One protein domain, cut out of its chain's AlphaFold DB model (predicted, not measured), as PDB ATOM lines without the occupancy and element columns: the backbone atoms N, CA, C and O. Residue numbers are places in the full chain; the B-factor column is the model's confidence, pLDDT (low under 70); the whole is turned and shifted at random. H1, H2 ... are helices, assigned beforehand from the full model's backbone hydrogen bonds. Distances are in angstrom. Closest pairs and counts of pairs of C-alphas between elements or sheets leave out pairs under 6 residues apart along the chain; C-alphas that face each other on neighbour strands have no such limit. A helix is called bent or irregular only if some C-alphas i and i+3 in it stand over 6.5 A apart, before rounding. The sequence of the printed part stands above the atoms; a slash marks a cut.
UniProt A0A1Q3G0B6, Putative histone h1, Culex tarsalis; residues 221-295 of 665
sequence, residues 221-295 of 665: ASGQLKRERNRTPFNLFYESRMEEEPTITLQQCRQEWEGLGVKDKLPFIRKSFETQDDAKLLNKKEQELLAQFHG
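This is residues 221 to 295 of the 665 residues of the protein "Putative histone h1" of Culex tarsalis (UniProt A0A1Q3G0B6). Four helices meet in a row of crossings, H3 with H2, H2 with H4 and H4 with H5, with no two side by side; the start of H2 meets H4, and H5 crosses H4. H1 lies away from these four, touching no helix, so that the first printed residues form an arm. The 75 printed residues hold five named helices, H1 to H5 in chain order, and no named strand: the class is all helix. The whole is compact, with a radius of gyration of the C-alphas of 12.7 A, and flat, spanning 38 by 34 by 16 A.

H1, residues 221 to 224, is apart from H2, residues 233 to 244. H2 touches H3, residues 250 to 259, at a steep tilt of 65 degrees, opposite ways; their closest C-alphas, of Tyr 238 and Cys 253, are 6.2 A apart. With residues 233 to 237 alone H2 touches H4, residues 262 to 274, about perpendicular at 74 degrees; the closest C-alphas, of Pro 233 and Ile 269, are 4.7 A apart. H3 and H4 are close but not clearly touching, with the C-alphas of Trp 257 and Lys 265 closest at 7.4 A. H4 touches H5, residues 284 to 293, about perpendicular at 85 degrees; the C-alphas of Ile 269 and Glu 286 are closest, at 6.8 A. Each O i to N i+4 pair is within hydrogen-bond range in H2, H3 and H5, and 7 of 9 are in H4; H1 is too short for such a pair.

H1 begins at C-alpha 221, (36.252, -7.936, -49.620), and is 4.9 A long. H2 measures 16.9 A, H3 14.4 A and H4 18.0 A. H4 is irregular, but only just: C-alphas 264 and 267 are 6.6 A apart. H5, 14.2 A, ends at C-alpha 293, (43.209, -9.892, -17.448).

The farthest C-alphas, of Thr 247 and Gly 295, are 38.2 A apart. The printed part has no cut and no long link. Its mean pLDDT is 74.8, with residues 221 to 230, 275 to 281 and 293 under 70.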
ATOM      1  N   ALA A 221      35.068  -8.102 -50.468       47.28
ATOM      2  CA  ALA A 221      36.252  -7.936 -49.620       47.28
ATOM      3  C   ALA A 221      36.089  -6.860 -48.528       47.28
ATOM      4  O   ALA A 221      36.636  -7.004 -47.442       47.28
ATOM      5  N   SER A 222      35.323  -5.789 -48.758       49.66
ATOM      6  CA  SER A 222      34.965  -4.809 -47.725       49.66
ATOM      7  C   SER A 222      33.892  -5.345 -46.776       49.66
ATOM      8  O   SER A 222      33.851  -4.944 -45.619       49.66
ATOM      9  N   GLY A 223      33.020  -6.238 -47.254       53.97
ATOM     10  CA  GLY A 223      32.036  -6.957 -46.445       53.97
ATOM     11  C   GLY A 223      32.641  -8.115 -45.646       53.97
ATOM     12  O   GLY A 223      32.086  -8.483 -44.616       53.97
ATOM     13  N   GLN A 224      33.767  -8.676 -46.092       55.75
ATOM     14  CA  GLN A 224      34.638  -9.575 -45.331       55.75
ATOM     15  C   GLN A 224      35.448  -8.784 -44.306       55.75
ATOM     16  O   GLN A 224      35.263  -9.018 -43.121       55.75
ATOM     17  N   LEU A 225      36.156  -7.719 -44.698       53.81
ATOM     18  CA  LEU A 225      36.912  -6.881 -43.752       53.81
ATOM     19  C   LEU A 225      36.039  -6.077 -42.765       53.81
ATOM     20  O   LEU A 225      36.566  -5.420 -41.868       53.81
ATOM     21  N   LYS A 226      34.711  -6.065 -42.948       53.97
ATOM     22  CA  LYS A 226      33.707  -5.560 -41.990       53.97
ATOM     23  C   LYS A 226      32.927  -6.694 -41.296       53.97
ATOM     24  O   LYS A 226      32.126  -6.428 -40.417       53.97
ATOM     25  N   ARG A 227      33.149  -7.958 -41.660       56.28
ATOM     26  CA  ARG A 227      32.783  -9.124 -40.839       56.28
ATOM     27  C   ARG A 227      33.930  -9.483 -39.908       56.28
ATOM     28  O   ARG A 227      33.713  -9.521 -38.714       56.28
ATOM     29  N   GLU A 228      35.145  -9.627 -40.428       60.16
ATOM     30  CA  GLU A 228      36.385  -9.889 -39.682       60.16
ATOM     31  C   GLU A 228      36.606  -8.853 -38.570       60.16
ATOM     32  O   GLU A 228      36.726  -9.219 -37.402       60.16
ATOM     33  N   ARG A 229      36.521  -7.553 -38.898       57.69
ATOM     34  CA  ARG A 229      36.577  -6.458 -37.909       57.69
ATOM     35  C   ARG A 229      35.286  -6.259 -37.091       57.69
ATOM     36  O   ARG A 229      35.177  -5.282 -36.361       57.69
ATOM     37  N   ASN A 230      34.312  -7.160 -37.215       62.97
ATOM     38  CA  ASN A 230      33.089  -7.175 -36.409       62.97
ATOM     39  C   ASN A 230      32.750  -8.586 -35.868       62.97
ATOM     40  O   ASN A 230      31.602  -8.851 -35.502       62.97
ATOM     41  N   ARG A 231      33.718  -9.514 -35.826       72.88
ATOM     42  CA  ARG A 231      33.564 -10.840 -35.210       72.88
ATOM     43  C   ARG A 231      33.563 -10.692 -33.691       72.88
ATOM     44  O   ARG A 231      34.603 -10.420 -33.101       72.88
ATOM     45  N   THR A 232      32.408 -10.873 -33.064       79.81
ATOM     46  CA  THR A 232      32.296 -10.957 -31.599       79.81
ATOM     47  C   THR A 232      33.120 -12.136 -31.049       79.81
ATOM     48  O   THR A 232      33.429 -13.060 -31.812       79.81
ATOM     49  N   PRO A 233      33.420 -12.174 -29.735       82.19
ATOM     50  CA  PRO A 233      34.062 -13.329 -29.100       82.19
ATOM     51  C   PRO A 233      33.350 -14.652 -29.434       82.19
ATOM     52  O   PRO A 233      33.985 -15.612 -29.866       82.19
ATOM     53  N   PHE A 234      32.012 -14.657 -29.355       85.25
ATOM     54  CA  PHE A 234      31.186 -15.805 -29.732       85.25
ATOM     55  C   PHE A 234      31.348 -16.219 -31.202       85.25
ATOM     56  O   PHE A 234      31.377 -17.410 -31.483       85.25
ATOM     57  N   ASN A 235      31.467 -15.277 -32.146       85.00
ATOM     58  CA  ASN A 235      31.623 -15.637 -33.558       85.00
ATOM     59  C   ASN A 235      32.964 -16.343 -33.815       85.00
ATOM     60  O   ASN A 235      32.992 -17.295 -34.585       85.00
ATOM     61  N   LEU A 236      34.048 -15.928 -33.145       84.69
ATOM     62  CA  LEU A 236      35.343 -16.617 -33.242       84.69
ATOM     63  C   LEU A 236      35.302 -18.018 -32.618       84.69
ATOM     64  O   LEU A 236      35.927 -18.935 -33.146       84.69
ATOM     65  N   PHE A 237      34.567 -18.190 -31.517       86.81
ATOM     66  CA  PHE A 237      34.338 -19.507 -30.921       86.81
ATOM     67  C   PHE A 237      33.485 -20.405 -31.827       86.81
ATOM     68  O   PHE A 237      33.852 -21.550 -32.064       86.81
ATOM     69  N   TYR A 238      32.391 -19.878 -32.382       84.31
ATOM     70  CA  TYR A 238      31.515 -20.601 -33.306       84.31
ATOM     71  C   TYR A 238      32.259 -21.064 -34.564       84.31
ATOM     72  O   TYR A 238      32.047 -22.176 -35.030       84.31
ATOM     73  N   GLU A 239      33.165 -20.238 -35.088       82.69
ATOM     74  CA  GLU A 239      34.011 -20.600 -36.227       82.69
ATOM     75  C   GLU A 239      35.035 -21.687 -35.859       82.69
ATOM     76  O   GLU A 239      35.157 -22.649 -36.608       82.69
ATOM     77  N   SER A 240      35.679 -21.604 -34.686       83.81
ATOM     78  CA  SER A 240      36.557 -22.674 -34.168       83.81
ATOM     79  C   SER A 240      35.796 -23.993 -33.995       83.81
ATOM     80  O   SER A 240      36.262 -25.045 -34.419       83.81
ATOM     81  N   ARG A 241      34.576 -23.940 -33.442       85.12
ATOM     82  CA  ARG A 241      33.721 -25.122 -33.286       85.12
ATOM     83  C   ARG A 241      33.183 -25.668 -34.601       85.12
ATOM     84  O   ARG A 241      33.012 -26.869 -34.691       85.12
ATOM     85  N   MET A 242      32.952 -24.844 -35.621       80.19
ATOM     86  CA  MET A 242      32.611 -25.338 -36.963       80.19
ATOM     87  C   MET A 242      33.808 -25.942 -37.713       80.19
ATOM     88  O   MET A 242      33.601 -26.721 -38.641       80.19
ATOM     89  N   GLU A 243      35.039 -25.577 -37.347       81.06
ATOM     90  CA  GLU A 243      36.273 -26.165 -37.887       81.06
ATOM     91  C   GLU A 243      36.590 -27.524 -37.225       81.06
ATOM     92  O   GLU A 243      37.112 -28.419 -37.884       81.06
ATOM     93  N   GLU A 244      36.190 -27.709 -35.960       80.62
ATOM     94  CA  GLU A 244      36.240 -28.983 -35.220       80.62
ATOM     95  C   GLU A 244      35.053 -29.923 -35.540       80.62
ATOM     96  O   GLU A 244      35.239 -31.104 -35.821       80.62
ATOM     97  N   GLU A 245      33.827 -29.394 -35.501       80.50
ATOM     98  CA  GLU A 245      32.538 -30.100 -35.553       80.50
ATOM     99  C   GLU A 245      31.625 -29.439 -36.615       80.50
ATOM    100  O   GLU A 245      30.711 -28.676 -36.286       80.50
ATOM    101  N   PRO A 246      31.818 -29.699 -37.924       79.19
ATOM    102  CA  PRO A 246      31.102 -28.998 -39.002       79.19
ATOM    103  C   PRO A 246      29.580 -29.250 -39.040       79.19
ATOM    104  O   PRO A 246      28.860 -28.600 -39.800       79.19
ATOM    105  N   THR A 247      29.080 -30.183 -38.227       82.38
ATOM    106  CA  THR A 247      27.659 -30.515 -38.042       82.38
ATOM    107  C   THR A 247      26.978 -29.778 -36.884       82.38
ATOM    108  O   THR A 247      25.767 -29.924 -36.712       82.38
ATOM    109  N   ILE A 248      27.708 -29.000 -36.075       82.00
ATOM    110  CA  ILE A 248      27.159 -28.403 -34.853       82.00
ATOM    111  C   ILE A 248      26.132 -27.291 -35.130       82.00
ATOM    112  O   ILE A 248      26.341 -26.376 -35.929       82.00
ATOM    113  N   THR A 249      24.998 -27.330 -34.428       87.12
ATOM    114  CA  THR A 249      23.954 -26.307 -34.573       87.12
ATOM    115  C   THR A 249      24.360 -25.029 -33.839       87.12
ATOM    116  O   THR A 249      24.798 -25.072 -32.689       87.12
ATOM    117  N   LEU A 250      24.091 -23.860 -34.434       82.06
ATOM    118  CA  LEU A 250      24.315 -22.536 -33.826       82.06
ATOM    119  C   LEU A 250      23.763 -22.400 -32.388       82.06
ATOM    120  O   LEU A 250      24.325 -21.671 -31.573       82.06
ATOM    121  N   GLN A 251      22.672 -23.101 -32.063       82.56
ATOM    122  CA  GLN A 251      22.084 -23.139 -30.722       82.56
ATOM    123  C   GLN A 251      22.896 -23.985 -29.723       82.56
ATOM    124  O   GLN A 251      23.024 -23.579 -28.571       82.56
ATOM    125  N   GLN A 252      23.495 -25.099 -30.158       85.38
ATOM    126  CA  GLN A 252      24.368 -25.941 -29.328       85.38
ATOM    127  C   GLN A 252      25.660 -25.184 -28.988       85.38
ATOM    128  O   GLN A 252      25.995 -25.029 -27.816       85.38
ATOM    129  N   CYS A 253      26.296 -24.556 -29.985       85.81
ATOM    130  CA  CYS A 253      27.445 -23.672 -29.756       85.81
ATOM    131  C   CYS A 253      27.145 -22.509 -28.798       85.81
ATOM    132  O   CYS A 253      28.033 -22.083 -28.064       85.81
ATOM    133  N   ARG A 254      25.916 -21.973 -28.774       83.94
ATOM    134  CA  ARG A 254      25.535 -20.949 -27.783       83.94
ATOM    135  C   ARG A 254      25.500 -21.504 -26.365       83.94
ATOM    136  O   ARG A 254      26.011 -20.847 -25.466       83.94
ATOM    137  N   GLN A 255      24.953 -22.702 -26.179       85.75
ATOM    138  CA  GLN A 255      24.918 -23.368 -24.876       85.75
ATOM    139  C   GLN A 255      26.334 -23.706 -24.382       85.75
ATOM    140  O   GLN A 255      26.648 -23.443 -23.224       85.75
ATOM    141  N   GLU A 256      27.221 -24.173 -25.265       85.75
ATOM    142  CA  GLU A 256      28.643 -24.354 -24.943       85.75
ATOM    143  C   GLU A 256      29.341 -23.033 -24.604       85.75
ATOM    144  O   GLU A 256      30.009 -22.938 -23.578       85.75
ATOM    145  N   TRP A 257      29.155 -21.982 -25.410       87.44
ATOM    146  CA  TRP A 257      29.731 -20.664 -25.128       87.44
ATOM    147  C   TRP A 257      29.243 -20.079 -23.802       87.44
ATOM    148  O   TRP A 257      29.997 -19.399 -23.107       87.44
ATOM    149  N   GLU A 258      27.997 -20.335 -23.414       85.06
ATOM    150  CA  GLU A 258      27.458 -19.909 -22.125       85.06
ATOM    151  C   GLU A 258      28.032 -20.753 -20.972       85.06
ATOM    152  O   GLU A 258      28.491 -20.168 -19.988       85.06
ATOM    153  N   GLY A 259      28.134 -22.078 -21.136       82.06
ATOM    154  CA  GLY A 259      28.671 -23.018 -20.140       82.06
ATOM    155  C   GLY A 259      30.200 -23.049 -19.974       82.06
ATOM    156  O   GLY A 259      30.675 -23.463 -18.919       82.06
ATOM    157  N   LEU A 260      30.976 -22.593 -20.965       83.31
ATOM    158  CA  LEU A 260      32.445 -22.544 -20.905       83.31
ATOM    159  C   LEU A 260      32.961 -21.721 -19.712       83.31
ATOM    160  O   LEU A 260      32.295 -20.796 -19.229       83.31
ATOM    161  N   GLY A 261      34.181 -22.005 -19.258       77.81
ATOM    162  CA  GLY A 261      34.827 -21.232 -18.206       77.81
ATOM    163  C   GLY A 261      35.254 -19.842 -18.680       77.81
ATOM    164  O   GLY A 261      35.427 -19.562 -19.868       77.81
ATOM    165  N   VAL A 262      35.459 -18.934 -17.721       72.62
ATOM    166  CA  VAL A 262      35.980 -17.579 -17.987       72.62
ATOM    167  C   VAL A 262      37.340 -17.631 -18.695       72.62
ATOM    168  O   VAL A 262      37.578 -16.861 -19.624       72.62
ATOM    169  N   LYS A 263      38.205 -18.569 -18.287       75.06
ATOM    170  CA  LYS A 263      39.539 -18.788 -18.870       75.06
ATOM    171  C   LYS A 263      39.473 -19.241 -20.331       75.06
ATOM    172  O   LYS A 263      40.322 -18.849 -21.121       75.06
ATOM    173  N   ASP A 264      38.443 -19.997 -20.692       80.81
ATOM    174  CA  ASP A 264      38.323 -20.650 -22.001       80.81
ATOM    175  C   ASP A 264      37.672 -19.720 -23.036       80.81
ATOM    176  O   ASP A 264      37.991 -19.766 -24.221       80.81
ATOM    177  N   LYS A 265      36.823 -18.789 -22.580       83.12
ATOM    178  CA  LYS A 265      36.303 -17.676 -23.399       83.12
ATOM    179  C   LYS A 265      37.362 -16.602 -23.656       83.12
ATOM    180  O   LYS A 265      37.327 -15.938 -24.693       83.12
ATOM    181  N   LEU A 266      38.313 -16.437 -22.732       77.00
ATOM    182  CA  LEU A 266      39.366 -15.421 -22.780       77.00
ATOM    183  C   LEU A 266      40.167 -15.368 -24.101       77.00
ATOM    184  O   LEU A 266      40.294 -14.259 -24.621       77.00
ATOM    185  N   PRO A 267      40.680 -16.472 -24.692       83.00
ATOM    186  CA  PRO A 267      41.389 -16.410 -25.975       83.00
ATOM    187  C   PRO A 267      40.527 -15.833 -27.106       83.00
ATOM    188  O   PRO A 267      41.026 -15.046 -27.907       83.00
ATOM    189  N   PHE A 268      39.229 -16.145 -27.149       84.06
ATOM    190  CA  PHE A 268      38.306 -15.605 -28.153       84.06
ATOM    191  C   PHE A 268      37.965 -14.132 -27.890       84.06
ATOM    192  O   PHE A 268      37.934 -13.333 -28.827       84.06
ATOM    193  N   ILE A 269      37.790 -13.740 -26.620       81.06
ATOM    194  CA  ILE A 269      37.613 -12.334 -26.217       81.06
ATOM    195  C   ILE A 269      38.841 -11.514 -26.635       81.06
ATOM    196  O   ILE A 269      38.702 -10.532 -27.366       81.06
ATOM    197  N   ARG A 270      40.045 -11.967 -26.269       77.69
ATOM    198  CA  ARG A 270      41.319 -11.333 -26.629       77.69
ATOM    199  C   ARG A 270      41.497 -11.225 -28.148       77.69
ATOM    200  O   ARG A 270      41.702 -10.123 -28.648       77.69
ATOM    201  N   LYS A 271      41.333 -12.330 -28.886       80.50
ATOM    202  CA  LYS A 271      41.472 -12.377 -30.353       80.50
ATOM    203  C   LYS A 271      40.465 -11.462 -31.062       80.50
ATOM    204  O   LYS A 271      40.820 -10.836 -32.060       80.50
ATOM    205  N   SER A 272      39.236 -11.328 -30.547       78.44
ATOM    206  CA  SER A 272      38.259 -10.367 -31.090       78.44
ATOM    207  C   SER A 272      38.691  -8.916 -30.867       78.44
ATOM    208  O   SER A 272      38.636  -8.125 -31.804       78.44
ATOM    209  N   PHE A 273      39.202  -8.587 -29.675       72.81
ATOM    210  CA  PHE A 273      39.662  -7.242 -29.336       72.81
ATOM    211  C   PHE A 273      40.901  -6.835 -30.149       72.81
ATOM    212  O   PHE A 273      40.879  -5.800 -30.813       72.81
ATOM    213  N   GLU A 274      41.934  -7.684 -30.194       73.94
ATOM    214  CA  GLU A 274      43.172  -7.462 -30.966       73.94
ATOM    215  C   GLU A 274      42.921  -7.312 -32.482       73.94
ATOM    216  O   GLU A 274      43.686  -6.645 -33.175       73.94
ATOM    217  N   THR A 275      41.831  -7.883 -33.009       68.12
ATOM    218  CA  THR A 275      41.446  -7.761 -34.430       68.12
ATOM    219  C   THR A 275      40.712  -6.441 -34.745       68.12
ATOM    220  O   THR A 275      40.497  -6.118 -35.918       68.12
ATOM    221  N   GLN A 276      40.251  -5.700 -33.729       63.03
ATOM    222  CA  GLN A 276      39.181  -4.698 -33.887       63.03
ATOM    223  C   GLN A 276      39.480  -3.338 -33.259       63.03
ATOM    224  O   GLN A 276      39.016  -2.337 -33.800       63.03
ATOM    225  N   ASP A 277      40.223  -3.302 -32.149       55.53
ATOM    226  CA  ASP A 277      40.577  -2.092 -31.380       55.53
ATOM    227  C   ASP A 277      39.359  -1.252 -30.905       55.53
ATOM    228  O   ASP A 277      39.493  -0.129 -30.416       55.53
ATOM    229  N   ASP A 278      38.140  -1.798 -31.024       59.69
ATOM    230  CA  ASP A 278      36.881  -1.143 -30.671       59.69
ATOM    231  C   ASP A 278      36.096  -1.960 -29.634       59.69
ATOM    232  O   ASP A 278      35.409  -2.937 -29.945       59.69
ATOM    233  N   ALA A 279      36.140  -1.506 -28.379       61.25
ATOM    234  CA  ALA A 279      35.461  -2.144 -27.252       61.25
ATOM    235  C   ALA A 279      33.927  -2.259 -27.411       61.25
ATOM    236  O   ALA A 279      33.307  -3.031 -26.678       61.25
ATOM    237  N   LYS A 280      33.300  -1.535 -28.355       65.31
ATOM    238  CA  LYS A 280      31.839  -1.537 -28.589       65.31
ATOM    239  C   LYS A 280      31.248  -2.906 -28.955       65.31
ATOM    240  O   LYS A 280      30.029  -3.053 -28.904       65.31
ATOM    241  N   LEU A 281      32.072  -3.878 -29.353       64.44
ATOM    242  CA  LEU A 281      31.634  -5.225 -29.748       64.44
ATOM    243  C   LEU A 281      31.835  -6.301 -28.669       64.44
ATOM    244  O   LEU A 281      31.370  -7.426 -28.848       64.44
ATOM    245  N   LEU A 282      32.467  -5.949 -27.545       71.06
ATOM    246  CA  LEU A 282      32.498  -6.770 -26.336       71.06
ATOM    247  C   LEU A 282      31.322  -6.375 -25.434       71.06
ATOM    248  O   LEU A 282      31.066  -5.192 -25.203       71.06
ATOM    249  N   ASN A 283      30.625  -7.362 -24.876       75.50
ATOM    250  CA  ASN A 283      29.623  -7.149 -23.836       75.50
ATOM    251  C   ASN A 283      30.292  -6.583 -22.565       75.50
ATOM    252  O   ASN A 283      31.465  -6.839 -22.309       75.50
ATOM    253  N   LYS A 284      29.551  -5.875 -21.706       73.88
ATOM    254  CA  LYS A 284      30.089  -5.250 -20.485       73.88
ATOM    255  C   LYS A 284      30.849  -6.237 -19.582       73.88
ATOM    256  O   LYS A 284      31.881  -5.874 -19.030       73.88
ATOM    257  N   LYS A 285      30.384  -7.491 -19.483       73.19
ATOM    258  CA  LYS A 285      31.105  -8.568 -18.775       73.19
ATOM    259  C   LYS A 285      32.429  -8.941 -19.453       73.19
ATOM    260  O   LYS A 285      33.408  -9.194 -18.772       73.19
ATOM    261  N   GLU A 286      32.464  -8.985 -20.781       75.25
ATOM    262  CA  GLU A 286      33.661  -9.337 -21.561       75.25
ATOM    263  C   GLU A 286      34.695  -8.200 -21.514       75.25
ATOM    264  O   GLU A 286      35.888  -8.468 -21.425       75.25
ATOM    265  N   GLN A 287      34.241  -6.940 -21.476       73.62
ATOM    266  CA  GLN A 287      35.078  -5.765 -21.198       73.62
ATOM    267  C   GLN A 287      35.672  -5.805 -19.778       73.62
ATOM    268  O   GLN A 287      36.862  -5.553 -19.609       73.62
ATOM    269  N   GLU A 288      34.864  -6.137 -18.762       73.31
ATOM    270  CA  GLU A 288      35.300  -6.260 -17.359       73.31
ATOM    271  C   GLU A 288      36.332  -7.394 -17.195       73.31
ATOM    272  O   GLU A 288      37.382  -7.178 -16.594       73.31
ATOM    273  N   LEU A 289      36.103  -8.550 -17.831       72.81
ATOM    274  CA  LEU A 289      37.044  -9.677 -17.868       72.81
ATOM    275  C   LEU A 289      38.349  -9.362 -18.614       72.81
ATOM    276  O   LEU A 289      39.428  -9.709 -18.135       72.81
ATOM    277  N   LEU A 290      38.276  -8.696 -19.772       75.62
ATOM    278  CA  LEU A 290      39.463  -8.283 -20.523       75.62
ATOM    279  C   LEU A 290      40.300  -7.281 -19.713       75.62
ATOM    280  O   LEU A 290      41.521  -7.407 -19.645       75.62
ATOM    281  N   ALA A 291      39.650  -6.320 -19.054       77.12
ATOM    282  CA  ALA A 291      40.322  -5.366 -18.181       77.12
ATOM    283  C   ALA A 291      40.987  -6.057 -16.977       77.12
ATOM    284  O   ALA A 291      42.151  -5.776 -16.691       77.12
ATOM    285  N   GLN A 292      40.292  -7.000 -16.329       76.12
ATOM    286  CA  GLN A 292      40.837  -7.806 -15.231       76.12
ATOM    287  C   GLN A 292      42.063  -8.622 -15.677       76.12
ATOM    288  O   GLN A 292      43.053  -8.681 -14.951       76.12
ATOM    289  N   PHE A 293      42.052  -9.183 -16.892       67.31
ATOM    290  CA  PHE A 293      43.209  -9.892 -17.448       67.31
ATOM    291  C   PHE A 293      44.387  -8.968 -17.802       67.31
ATOM    292  O   PHE A 293      45.539  -9.363 -17.651       67.31
ATOM    293  N   HIS A 294      44.126  -7.720 -18.198       71.31
ATOM    294  CA  HIS A 294      45.168  -6.692 -18.318       71.31
ATOM    295  C   HIS A 294      45.706  -6.196 -16.960       71.31
ATOM    296  O   HIS A 294      46.539  -5.296 -16.943       71.31
ATOM    297  N   GLY A 295      45.251  -6.755 -15.833       73.12
ATOM    298  CA  GLY A 295      45.697  -6.384 -14.490       73.12
ATOM    299  C   GLY A 295      44.904  -5.245 -13.848       73.12
ATOM    300  O   GLY A 295      45.273  -4.810 -12.759       73.12
TER     301      GLY A 295